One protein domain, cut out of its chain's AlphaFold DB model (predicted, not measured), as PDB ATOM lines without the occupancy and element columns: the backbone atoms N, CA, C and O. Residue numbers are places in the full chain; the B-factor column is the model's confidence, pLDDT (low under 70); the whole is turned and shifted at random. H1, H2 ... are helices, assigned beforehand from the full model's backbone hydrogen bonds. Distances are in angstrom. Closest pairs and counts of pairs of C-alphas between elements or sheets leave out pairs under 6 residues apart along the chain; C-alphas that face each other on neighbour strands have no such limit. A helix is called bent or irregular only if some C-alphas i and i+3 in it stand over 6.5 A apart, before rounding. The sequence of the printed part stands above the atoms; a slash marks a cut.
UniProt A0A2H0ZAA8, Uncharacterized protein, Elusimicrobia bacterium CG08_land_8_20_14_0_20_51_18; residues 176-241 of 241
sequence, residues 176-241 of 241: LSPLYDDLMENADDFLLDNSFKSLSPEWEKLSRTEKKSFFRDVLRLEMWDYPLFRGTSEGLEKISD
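AT A GLANCE: This is residues 176 to 241 of the 241 residues of an uncharacterized protein of Elusimicrobia bacterium CG08_land_8_20_14_0_20_51_18 (UniProt A0A2H0ZAA8). Two helices lie side by side and run opposite ways, H2 and the returning H4, and a long kinked helix, H1, meets them crosswise with its last part, while its residues 177 to 186 stick out as an arm. Tiny H3 sits at the turn between H2 and H4. The printed part has 66 residues with four named helices, H1 to H4 in chain order, and no named strand; the class is all helix. It is only just loose, close to compact, with a radius of gyration of the C-alphas of 13.3 A and spans of 38 by 31 by 20 A.

HOW THE PARTS SIT: Start at H1, residues 177 to 194, which is irregular: C-alphas 185 and 188 are 7.0 A apart, with a kink of 45 degrees near residue 188. With residue 192 alone it only just touches H2, residues 208 to 212 of 208 to 219, in 3 pairs of C-alphas within 8 A; the closest, Leu 192 and Lys 211, are 6.7 A apart, and the lines are about perpendicular at 84 degrees. H2 and H3, residues 222 to 225, meet only through their link. Next comes the hub, H4, residues 230 to 240. It touches H2 at a shallow tilt of 23 degrees, opposite ways; the closest C-alphas, Lys 212 and Ser 240, are 5.2 A apart. It touches residues 188 to 192 of H1, about perpendicular at 89 degrees; the closest C-alphas, Asp 188 and Ile 239, are 5.1 A apart. H3 and H4 only just touch, with 3 pairs of C-alphas within 8 A, and only at the corner; the closest, Trp 224 and Arg 230, are 5.9 A apart. H1 and H3 are apart. Helix packing is mostly crossed, only just: 1 of 3 pairs is at a shallow tilt. In H2 every O i to N i+4 pair is within hydrogen-bond range, in H1 12 of 14, in H4 3 of 7 beside 4 of 8 O i to N i+3 pairs; H3 is too short for an i+4 pair.

IN THESE COORDINATES: Find C-alpha 177 at (419.563, 429.815, 362.061); from there H1 runs 24.5 A to C-alpha 194. H2 begins at C-alpha 208, (445.631, 431.003, 370.372), and covers 16.6 A; H3 covers 5.6 A. H4 covers 15.6 A and ends at C-alpha 240, (438.153, 431.636, 377.684).

THE WHOLE: Look for the two farthest C-alphas at Leu 176 and Glu 222, 38.6 A apart. The printed part has no cut; the link from H1 to H2 is long, 13 residues, and the other two are tight. Mean pLDDT of the printed part is 76.5, with 19 residues under 70, among them 176 to 186 and 239 to 241.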
ATOM      1  N   LEU A 176     418.124 431.343 358.411       49.38
ATOM      2  CA  LEU A 176     419.346 432.013 358.881       49.38
ATOM      3  C   LEU A 176     419.904 431.388 360.172       49.38
ATOM      4  O   LEU A 176     421.024 431.697 360.554       49.38
ATOM      5  N   SER A 177     419.155 430.496 360.826       54.59
ATOM      6  CA  SER A 177     419.563 429.815 362.061       54.59
ATOM      7  C   SER A 177     420.933 429.125 361.988       54.59
ATOM      8  O   SER A 177     421.775 429.464 362.804       54.59
ATOM      9  N   PRO A 178     421.247 428.280 360.982       60.94
ATOM     10  CA  PRO A 178     422.562 427.638 360.917       60.94
ATOM     11  C   PRO A 178     423.715 428.620 360.652       60.94
ATOM     12  O   PRO A 178     424.856 428.303 360.945       60.94
ATOM     13  N   LEU A 179     423.441 429.814 360.106       55.12
ATOM     14  CA  LEU A 179     424.460 430.861 359.963       55.12
ATOM     15  C   LEU A 179     424.750 431.527 361.308       55.12
ATOM     16  O   LEU A 179     425.889 431.883 361.577       55.12
ATOM     17  N   TYR A 180     423.715 431.727 362.119       60.84
ATOM     18  CA  TYR A 180     423.865 432.252 363.467       60.84
ATOM     19  C   TYR A 180     424.629 431.266 364.349       60.84
ATOM     20  O   TYR A 180     425.530 431.687 365.060       60.84
ATOM     21  N   ASP A 181     424.330 429.972 364.231       65.38
ATOM     22  CA  ASP A 181     425.031 428.923 364.972       65.38
ATOM     23  C   ASP A 181     426.515 428.856 364.557       65.38
ATOM     24  O   ASP A 181     427.386 428.991 365.411       65.38
ATOM     25  N   ASP A 182     426.820 428.812 363.250       61.28
ATOM     26  CA  ASP A 182     428.206 428.841 362.744       61.28
ATOM     27  C   ASP A 182     428.940 430.150 363.116       61.28
ATOM     28  O   ASP A 182     430.153 430.155 363.346       61.28
ATOM     29  N   LEU A 183     428.229 431.284 363.148       61.22
ATOM     30  CA  LEU A 183     428.792 432.572 363.553       61.22
ATOM     31  C   LEU A 183     429.094 432.582 365.046       61.22
ATOM     32  O   LEU A 183     430.155 433.060 365.418       61.22
ATOM     33  N   MET A 184     428.198 432.057 365.880       68.44
ATOM     34  CA  MET A 184     428.398 431.980 367.324       68.44
ATOM     35  C   MET A 184     429.534 431.021 367.673       68.44
ATOM     36  O   MET A 184     430.367 431.369 368.497       68.44
ATOM     37  N   GLU A 185     429.653 429.886 366.978       68.38
ATOM     38  CA  GLU A 185     430.758 428.937 367.177       68.38
ATOM     39  C   GLU A 185     432.137 429.517 366.816       68.38
ATOM     40  O   GLU A 185     433.146 429.098 367.375       68.38
ATOM     41  N   ASN A 186     432.209 430.475 365.885       67.81
ATOM     42  CA  ASN A 186     433.476 431.073 365.439       67.81
ATOM     43  C   ASN A 186     433.671 432.529 365.904       67.81
ATOM     44  O   ASN A 186     434.709 433.132 365.614       67.81
ATOM     45  N   ALA A 187     432.688 433.113 366.594       70.69
ATOM     46  CA  ALA A 187     432.740 434.493 367.070       70.69
ATOM     47  C   ALA A 187     433.829 434.664 368.128       70.69
ATOM     48  O   ALA A 187     434.554 435.656 368.084       70.69
ATOM     49  N   ASP A 188     433.991 433.683 369.014       74.81
ATOM     50  CA  ASP A 188     434.963 433.736 370.106       74.81
ATOM     51  C   ASP A 188     436.395 433.829 369.563       74.81
ATOM     52  O   ASP A 188     437.145 434.737 369.917       74.81
ATOM     53  N   ASP A 189     436.739 432.978 368.594       75.69
ATOM     54  CA  ASP A 189     438.032 433.002 367.899       75.69
ATOM     55  C   ASP A 189     438.288 434.347 367.193       75.69
ATOM     56  O   ASP A 189     439.406 434.872 367.200       75.69
ATOM     57  N   PHE A 190     437.253 434.936 366.591       72.62
ATOM     58  CA  PHE A 190     437.365 436.230 365.921       72.62
ATOM     59  C   PHE A 190     437.548 437.380 366.916       72.62
ATOM     60  O   PHE A 190     438.365 438.275 366.682       72.62
ATOM     61  N   LEU A 191     436.798 437.372 368.015       79.44
ATOM     62  CA  LEU A 191     436.927 438.368 369.069       79.44
ATOM     63  C   LEU A 191     438.325 438.290 369.685       79.44
ATOM     64  O   LEU A 191     438.981 439.324 369.799       79.44
ATOM     65  N   LEU A 192     438.835 437.088 369.964       82.94
ATOM     66  CA  LEU A 192     440.201 436.876 370.452       82.94
ATOM     67  C   LEU A 192     441.253 437.497 369.529       82.94
ATOM     68  O   LEU A 192     442.143 438.210 369.994       82.94
ATOM     69  N   ASP A 193     441.155 437.269 368.221       81.31
ATOM     70  CA  ASP A 193     442.154 437.759 367.269       81.31
ATOM     71  C   ASP A 193     442.069 439.276 367.019       81.31
ATOM     72  O   ASP A 193     443.087 439.900 366.709       81.31
ATOM     73  N   ASN A 194     440.896 439.897 367.194       79.12
ATOM     74  CA  ASN A 194     440.695 441.320 366.892       79.12
ATOM     75  C   ASN A 194     440.698 442.250 368.113       79.12
ATOM     76  O   ASN A 194     440.957 443.439 367.933       79.12
ATOM     77  N   SER A 195     440.465 441.746 369.330       78.50
ATOM     78  CA  SER A 195     440.280 442.581 370.535       78.50
ATOM     79  C   SER A 195     441.455 443.519 370.827       78.50
ATOM     80  O   SER A 195     441.248 444.652 371.252       78.50
ATOM     81  N   PHE A 196     442.688 443.077 370.556       81.38
ATOM     82  CA  PHE A 196     443.904 443.835 370.883       81.38
ATOM     83  C   PHE A 196     444.794 444.137 369.680       81.38
ATOM     84  O   PHE A 196     445.881 444.686 369.838       81.38
ATOM     85  N   LYS A 197     444.322 443.851 368.464       81.12
ATOM     86  CA  LYS A 197     445.083 444.093 367.234       81.12
ATOM     87  C   LYS A 197     445.429 445.572 367.026       81.12
ATOM     88  O   LYS A 197     446.478 445.888 366.473       81.12
ATOM     89  N   SER A 198     444.563 446.482 367.472       77.94
ATOM     90  CA  SER A 198     444.803 447.930 367.418       77.94
ATOM     91  C   SER A 198     445.717 448.441 368.535       77.94
ATOM     92  O   SER A 198     446.316 449.502 368.380       77.94
ATOM     93  N   LEU A 199     445.812 447.709 369.648       82.25
ATOM     94  CA  LEU A 199     446.513 448.136 370.860       82.25
ATOM     95  C   LEU A 199     447.928 447.562 370.954       82.25
ATOM     96  O   LEU A 199     448.810 448.222 371.495       82.25
ATOM     97  N   SER A 200     448.164 446.361 370.418       86.25
ATOM     98  CA  SER A 200     449.484 445.733 370.418       86.25
ATOM     99  C   SER A 200     449.743 444.954 369.122       86.25
ATOM    100  O   SER A 200     449.063 443.959 368.859       86.25
ATOM    101  N   PRO A 201     450.767 445.325 368.326       85.25
ATOM    102  CA  PRO A 201     451.182 444.538 367.163       85.25
ATOM    103  C   PRO A 201     451.795 443.185 367.560       85.25
ATOM    104  O   PRO A 201     451.936 442.294 366.724       85.25
ATOM    105  N   GLU A 202     452.160 443.005 368.832       88.75
ATOM    106  CA  GLU A 202     452.647 441.728 369.358       88.75
ATOM    107  C   GLU A 202     451.506 440.733 369.588       88.75
ATOM    108  O   GLU A 202     451.736 439.527 369.527       88.75
ATOM    109  N   TRP A 203     450.264 441.213 369.730       89.62
ATOM    110  CA  TRP A 203     449.081 440.360 369.861       89.62
ATOM    111  C   TRP A 203     448.883 439.437 368.654       89.62
ATOM    112  O   TRP A 203     448.444 438.298 368.800       89.62
ATOM    113  N   GLU A 204     449.251 439.883 367.449       87.31
ATOM    114  CA  GLU A 204     449.167 439.051 366.241       87.31
ATOM    115  C   GLU A 204     450.163 437.886 366.245       87.31
ATOM    116  O   GLU A 204     449.924 436.878 365.582       87.31
ATOM    117  N   LYS A 205     451.267 438.013 366.989       90.94
ATOM    118  CA  LYS A 205     452.320 436.993 367.070       90.94
ATOM    119  C   LYS A 205     452.012 435.912 368.104       90.94
ATOM    120  O   LYS A 205     452.610 434.842 368.036       90.94
ATOM    121  N   LEU A 206     451.099 436.184 369.038       88.19
ATOM    122  CA  LEU A 206     450.712 435.241 370.081       88.19
ATOM    123  C   LEU A 206     449.870 434.096 369.515       88.19
ATOM    124  O   LEU A 206     448.977 434.282 368.678       88.19
ATOM    125  N   SER A 207     450.142 432.899 370.022       90.12
ATOM    126  CA  SER A 207     449.354 431.708 369.740       90.12
ATOM    127  C   SER A 207     447.961 431.806 370.371       90.12
ATOM    128  O   SER A 207     447.716 432.555 371.318       90.12
ATOM    129  N   ARG A 208     447.013 431.017 369.859       85.12
ATOM    130  CA  ARG A 208     445.631 431.003 370.372       85.12
ATOM    131  C   ARG A 208     445.555 430.632 371.853       85.12
ATOM    132  O   ARG A 208     444.775 431.221 372.590       85.12
ATOM    133  N   THR A 209     446.385 429.687 372.287       87.69
ATOM    134  CA  THR A 209     446.438 429.238 373.682       87.69
ATOM    135  C   THR A 209     446.872 430.365 374.617       87.69
ATOM    136  O   THR A 209     446.265 430.539 375.668       87.69
ATOM    137  N   GLU A 210     447.862 431.165 374.209       88.56
ATOM    138  CA  GLU A 210     448.355 432.315 374.982       88.56
ATOM    139  C   GLU A 210     447.315 433.440 375.059       88.56
ATOM    140  O   GLU A 210     447.129 434.063 376.104       88.56
ATOM    141  N   LYS A 211     446.581 433.669 373.964       89.31
ATOM    142  CA  LYS A 211     445.467 434.625 373.946       89.31
ATOM    143  C   LYS A 211     444.363 434.195 374.912       89.31
ATOM    144  O   LYS A 211     443.924 435.003 375.725       89.31
ATOM    145  N   LYS A 212     443.954 432.921 374.885       88.31
ATOM    146  CA  LYS A 212     442.955 432.382 375.824       88.31
ATOM    147  C   LYS A 212     443.430 432.432 377.278       88.31
ATOM    148  O   LYS A 212     442.648 432.801 378.151       88.31
ATOM    149  N   SER A 213     444.699 432.109 377.554       86.94
ATOM    150  CA  SER A 213     445.238 432.205 378.917       86.94
ATOM    151  C   SER A 213     445.241 433.642 379.428       86.94
ATOM    152  O   SER A 213     444.857 433.867 380.567       86.94
ATOM    153  N   PHE A 214     445.565 434.617 378.573       89.19
ATOM    154  CA  PHE A 214     445.467 436.031 378.931       89.19
ATOM    155  C   PHE A 214     444.041 436.424 379.329       89.19
ATOM    156  O   PHE A 214     443.845 437.038 380.371       89.19
ATOM    157  N   PHE A 215     443.028 436.036 378.547       85.81
ATOM    158  CA  PHE A 215     441.634 436.325 378.897       85.81
ATOM    159  C   PHE A 215     441.197 435.644 380.196       85.81
ATOM    160  O   PHE A 215     440.511 436.264 381.004       85.81
ATOM    161  N   ARG A 216     441.653 434.413 380.446       86.31
ATOM    162  CA  ARG A 216     441.439 433.720 381.722       86.31
ATOM    163  C   ARG A 216     442.079 434.464 382.897       86.31
ATOM    164  O   ARG A 216     441.483 434.532 383.966       86.31
ATOM    165  N   ASP A 217     443.265 435.030 382.704       87.88
ATOM    166  CA  ASP A 217     443.950 435.811 383.734       87.88
ATOM    167  C   ASP A 217     443.277 437.170 383.963       87.88
ATOM    168  O   ASP A 217     443.122 437.588 385.107       87.88
ATOM    169  N   VAL A 218     442.786 437.823 382.905       85.94
ATOM    170  CA  VAL A 218     441.985 439.054 383.006       85.94
ATOM    171  C   VAL A 218     440.668 438.797 383.734       85.94
ATOM    172  O   VAL A 218     440.284 439.602 384.575       85.94
ATOM    173  N   LEU A 219     439.989 437.683 383.455       83.94
ATOM    174  CA  LEU A 219     438.754 437.279 384.136       83.94
ATOM    175  C   LEU A 219     438.949 437.014 385.630       83.94
ATOM    176  O   LEU A 219     438.036 437.234 386.416       83.94
ATOM    177  N   ARG A 220     440.143 436.569 386.034       85.69
ATOM    178  CA  ARG A 220     440.494 436.344 387.443       85.69
ATOM    179  C   ARG A 220     440.742 437.628 388.227       85.69
ATOM    180  O   ARG A 220     440.890 437.563 389.444       85.69
ATOM    181  N   LEU A 221     440.827 438.779 387.562       84.69
ATOM    182  CA  LEU A 221     440.961 440.054 388.252       84.69
ATOM    183  C   LEU A 221     439.646 440.395 388.963       84.69
ATOM    184  O   LEU A 221     438.590 440.452 388.342       84.69
ATOM    185  N   GLU A 222     439.725 440.741 390.247       75.31
ATOM    186  CA  GLU A 222     438.577 441.121 391.098       75.31
ATOM    187  C   GLU A 222     437.837 442.394 390.620       75.31
ATOM    188  O   GLU A 222     436.842 442.823 391.201       75.31
ATOM    189  N   MET A 223     438.283 443.024 389.527       77.25
ATOM    190  CA  MET A 223     437.607 444.178 388.927       77.25
ATOM    191  C   MET A 223     436.221 443.842 388.349       77.25
ATOM    192  O   MET A 223     435.387 444.739 388.206       77.25
ATOM    193  N   TRP A 224     435.959 442.569 388.036       77.75
ATOM    194  CA  TRP A 224     434.678 442.113 387.484       77.75
ATOM    195  C   TRP A 224     433.582 441.933 388.543       77.75
ATOM    196  O   TRP A 224     432.400 441.910 388.196       77.75
ATOM    197  N   ASP A 225     433.937 441.903 389.833       74.56
ATOM    198  CA  ASP A 225     432.969 441.779 390.933       74.56
ATOM    199  C   ASP A 225     432.083 443.023 391.091       74.56
ATOM    200  O   ASP A 225     431.021 442.977 391.734       74.56
ATOM    201  N   TYR A 226     432.478 444.135 390.463       79.69
ATOM    202  CA  TYR A 226     431.708 445.368 390.458       79.69
ATOM    203  C   TYR A 226     430.397 445.194 389.670       79.69
ATOM    204  O   TYR A 226     430.409 444.697 388.540       79.69
ATOM    205  N   PRO A 227     429.247 445.664 390.189       74.69
ATOM    206  CA  PRO A 227     427.936 445.447 389.566       74.69
ATOM    207  C   PRO A 227     427.808 446.019 388.146       74.69
ATOM    208  O   PRO A 227     426.939 445.587 387.395       74.69
ATOM    209  N   LEU A 228     428.681 446.953 387.758       77.00
ATOM    210  CA  LEU A 228     428.738 447.512 386.405       77.00
ATOM    211  C   LEU A 228     429.352 446.553 385.368       77.00
ATOM    212  O   LEU A 228     429.095 446.722 384.180       77.00
ATOM    213  N   PHE A 229     430.134 445.555 385.797       72.25
ATOM    214  CA  PHE A 229     430.940 444.699 384.917       72.25
ATOM    215  C   PHE A 229     430.553 443.208 384.947       72.25
ATOM    216  O   PHE A 229     431.112 442.411 384.192       72.25
ATOM    217  N   ARG A 230     429.540 442.820 385.735       68.69
ATOM    218  CA  ARG A 230     429.062 441.425 385.810       68.69
ATOM    219  C   ARG A 230     428.504 440.881 384.491       68.69
ATOM    220  O   ARG A 230     428.666 439.710 384.192       68.69
ATOM    221  N   GLY A 231     427.867 441.724 383.675       69.25
ATOM    222  CA  GLY A 231     427.343 441.286 382.372       69.25
ATOM    223  C   GLY A 231     428.439 441.021 381.333       69.25
ATOM    224  O   GLY A 231     428.236 440.266 380.388       69.25
ATOM    225  N   THR A 232     429.608 441.642 381.497       70.19
ATOM    226  CA  THR A 232     430.747 441.471 380.588       70.19
ATOM    227  C   THR A 232     431.596 440.251 380.934       70.19
ATOM    228  O   THR A 232     432.120 439.626 380.014       70.19
ATOM    229  N   SER A 233     431.690 439.865 382.214       69.25
ATOM    230  CA  SER A 233     432.436 438.669 382.627       69.25
ATOM    231  C   SER A 233     431.827 437.387 382.057       69.25
ATOM    232  O   SER A 233     432.562 436.579 381.505       69.25
ATOM    233  N   GLU A 234     430.497 437.252 382.053       72.81
ATOM    234  CA  GLU A 234     429.805 436.083 381.473       72.81
ATOM    235  C   GLU A 234     430.101 435.892 379.972       72.81
ATOM    236  O   GLU A 234     430.171 434.769 379.471       72.81
ATOM    237  N   GLY A 235     430.270 436.991 379.227       69.81
ATOM    238  CA  GLY A 235     430.642 436.941 377.811       69.81
ATOM    239  C   GLY A 235     432.108 436.562 377.600       69.81
ATOM    240  O   GLY A 235     432.429 435.819 376.680       69.81
ATOM    241  N   LEU A 236     432.992 437.049 378.471       69.31
ATOM    242  CA  LEU A 236     434.422 436.748 378.443       69.31
ATOM    243  C   LEU A 236     434.719 435.303 378.873       69.31
ATOM    244  O   LEU A 236     435.619 434.684 378.310       69.31
ATOM    245  N   GLU A 237     433.956 434.750 379.820       72.94
ATOM    246  CA  GLU A 237     434.083 433.356 380.268       72.94
ATOM    247  C   GLU A 237     433.911 432.378 379.103       72.94
ATOM    248  O   GLU A 237     434.781 431.531 378.894       72.94
ATOM    249  N   LYS A 238     432.884 432.580 378.265       72.94
ATOM    250  CA  LYS A 238     432.638 431.766 377.058       72.94
ATOM    251  C   LYS A 238     433.799 431.773 376.067       72.94
ATOM    252  O   LYS A 238     434.054 430.770 375.420       72.94
ATOM    253  N   ILE A 239     434.516 432.891 375.977       67.88
ATOM    254  CA  ILE A 239     435.666 433.052 375.081       67.88
ATOM    255  C   ILE A 239     436.919 432.342 375.645       67.88
ATOM    256  O   ILE A 239     437.831 431.971 374.897       67.88
ATOM    257  N   SER A 240     436.992 432.187 376.972       67.06
ATOM    258  CA  SER A 240     438.153 431.636 377.684       67.06
ATOM    259  C   SER A 240     438.161 430.105 377.831       67.06
ATOM    260  O   SER A 240     439.236 429.530 378.067       67.06
ATOM    261  N   ASP A 241     436.995 429.470 377.675       59.16
ATOM    262  CA  ASP A 241     436.813 428.014 377.584       59.16
ATOM    263  C   ASP A 241     437.206 427.483 376.187       59.16
ATOM    264  O   ASP A 241     437.833 426.400 376.108       59.16
TER     265      ASP A 241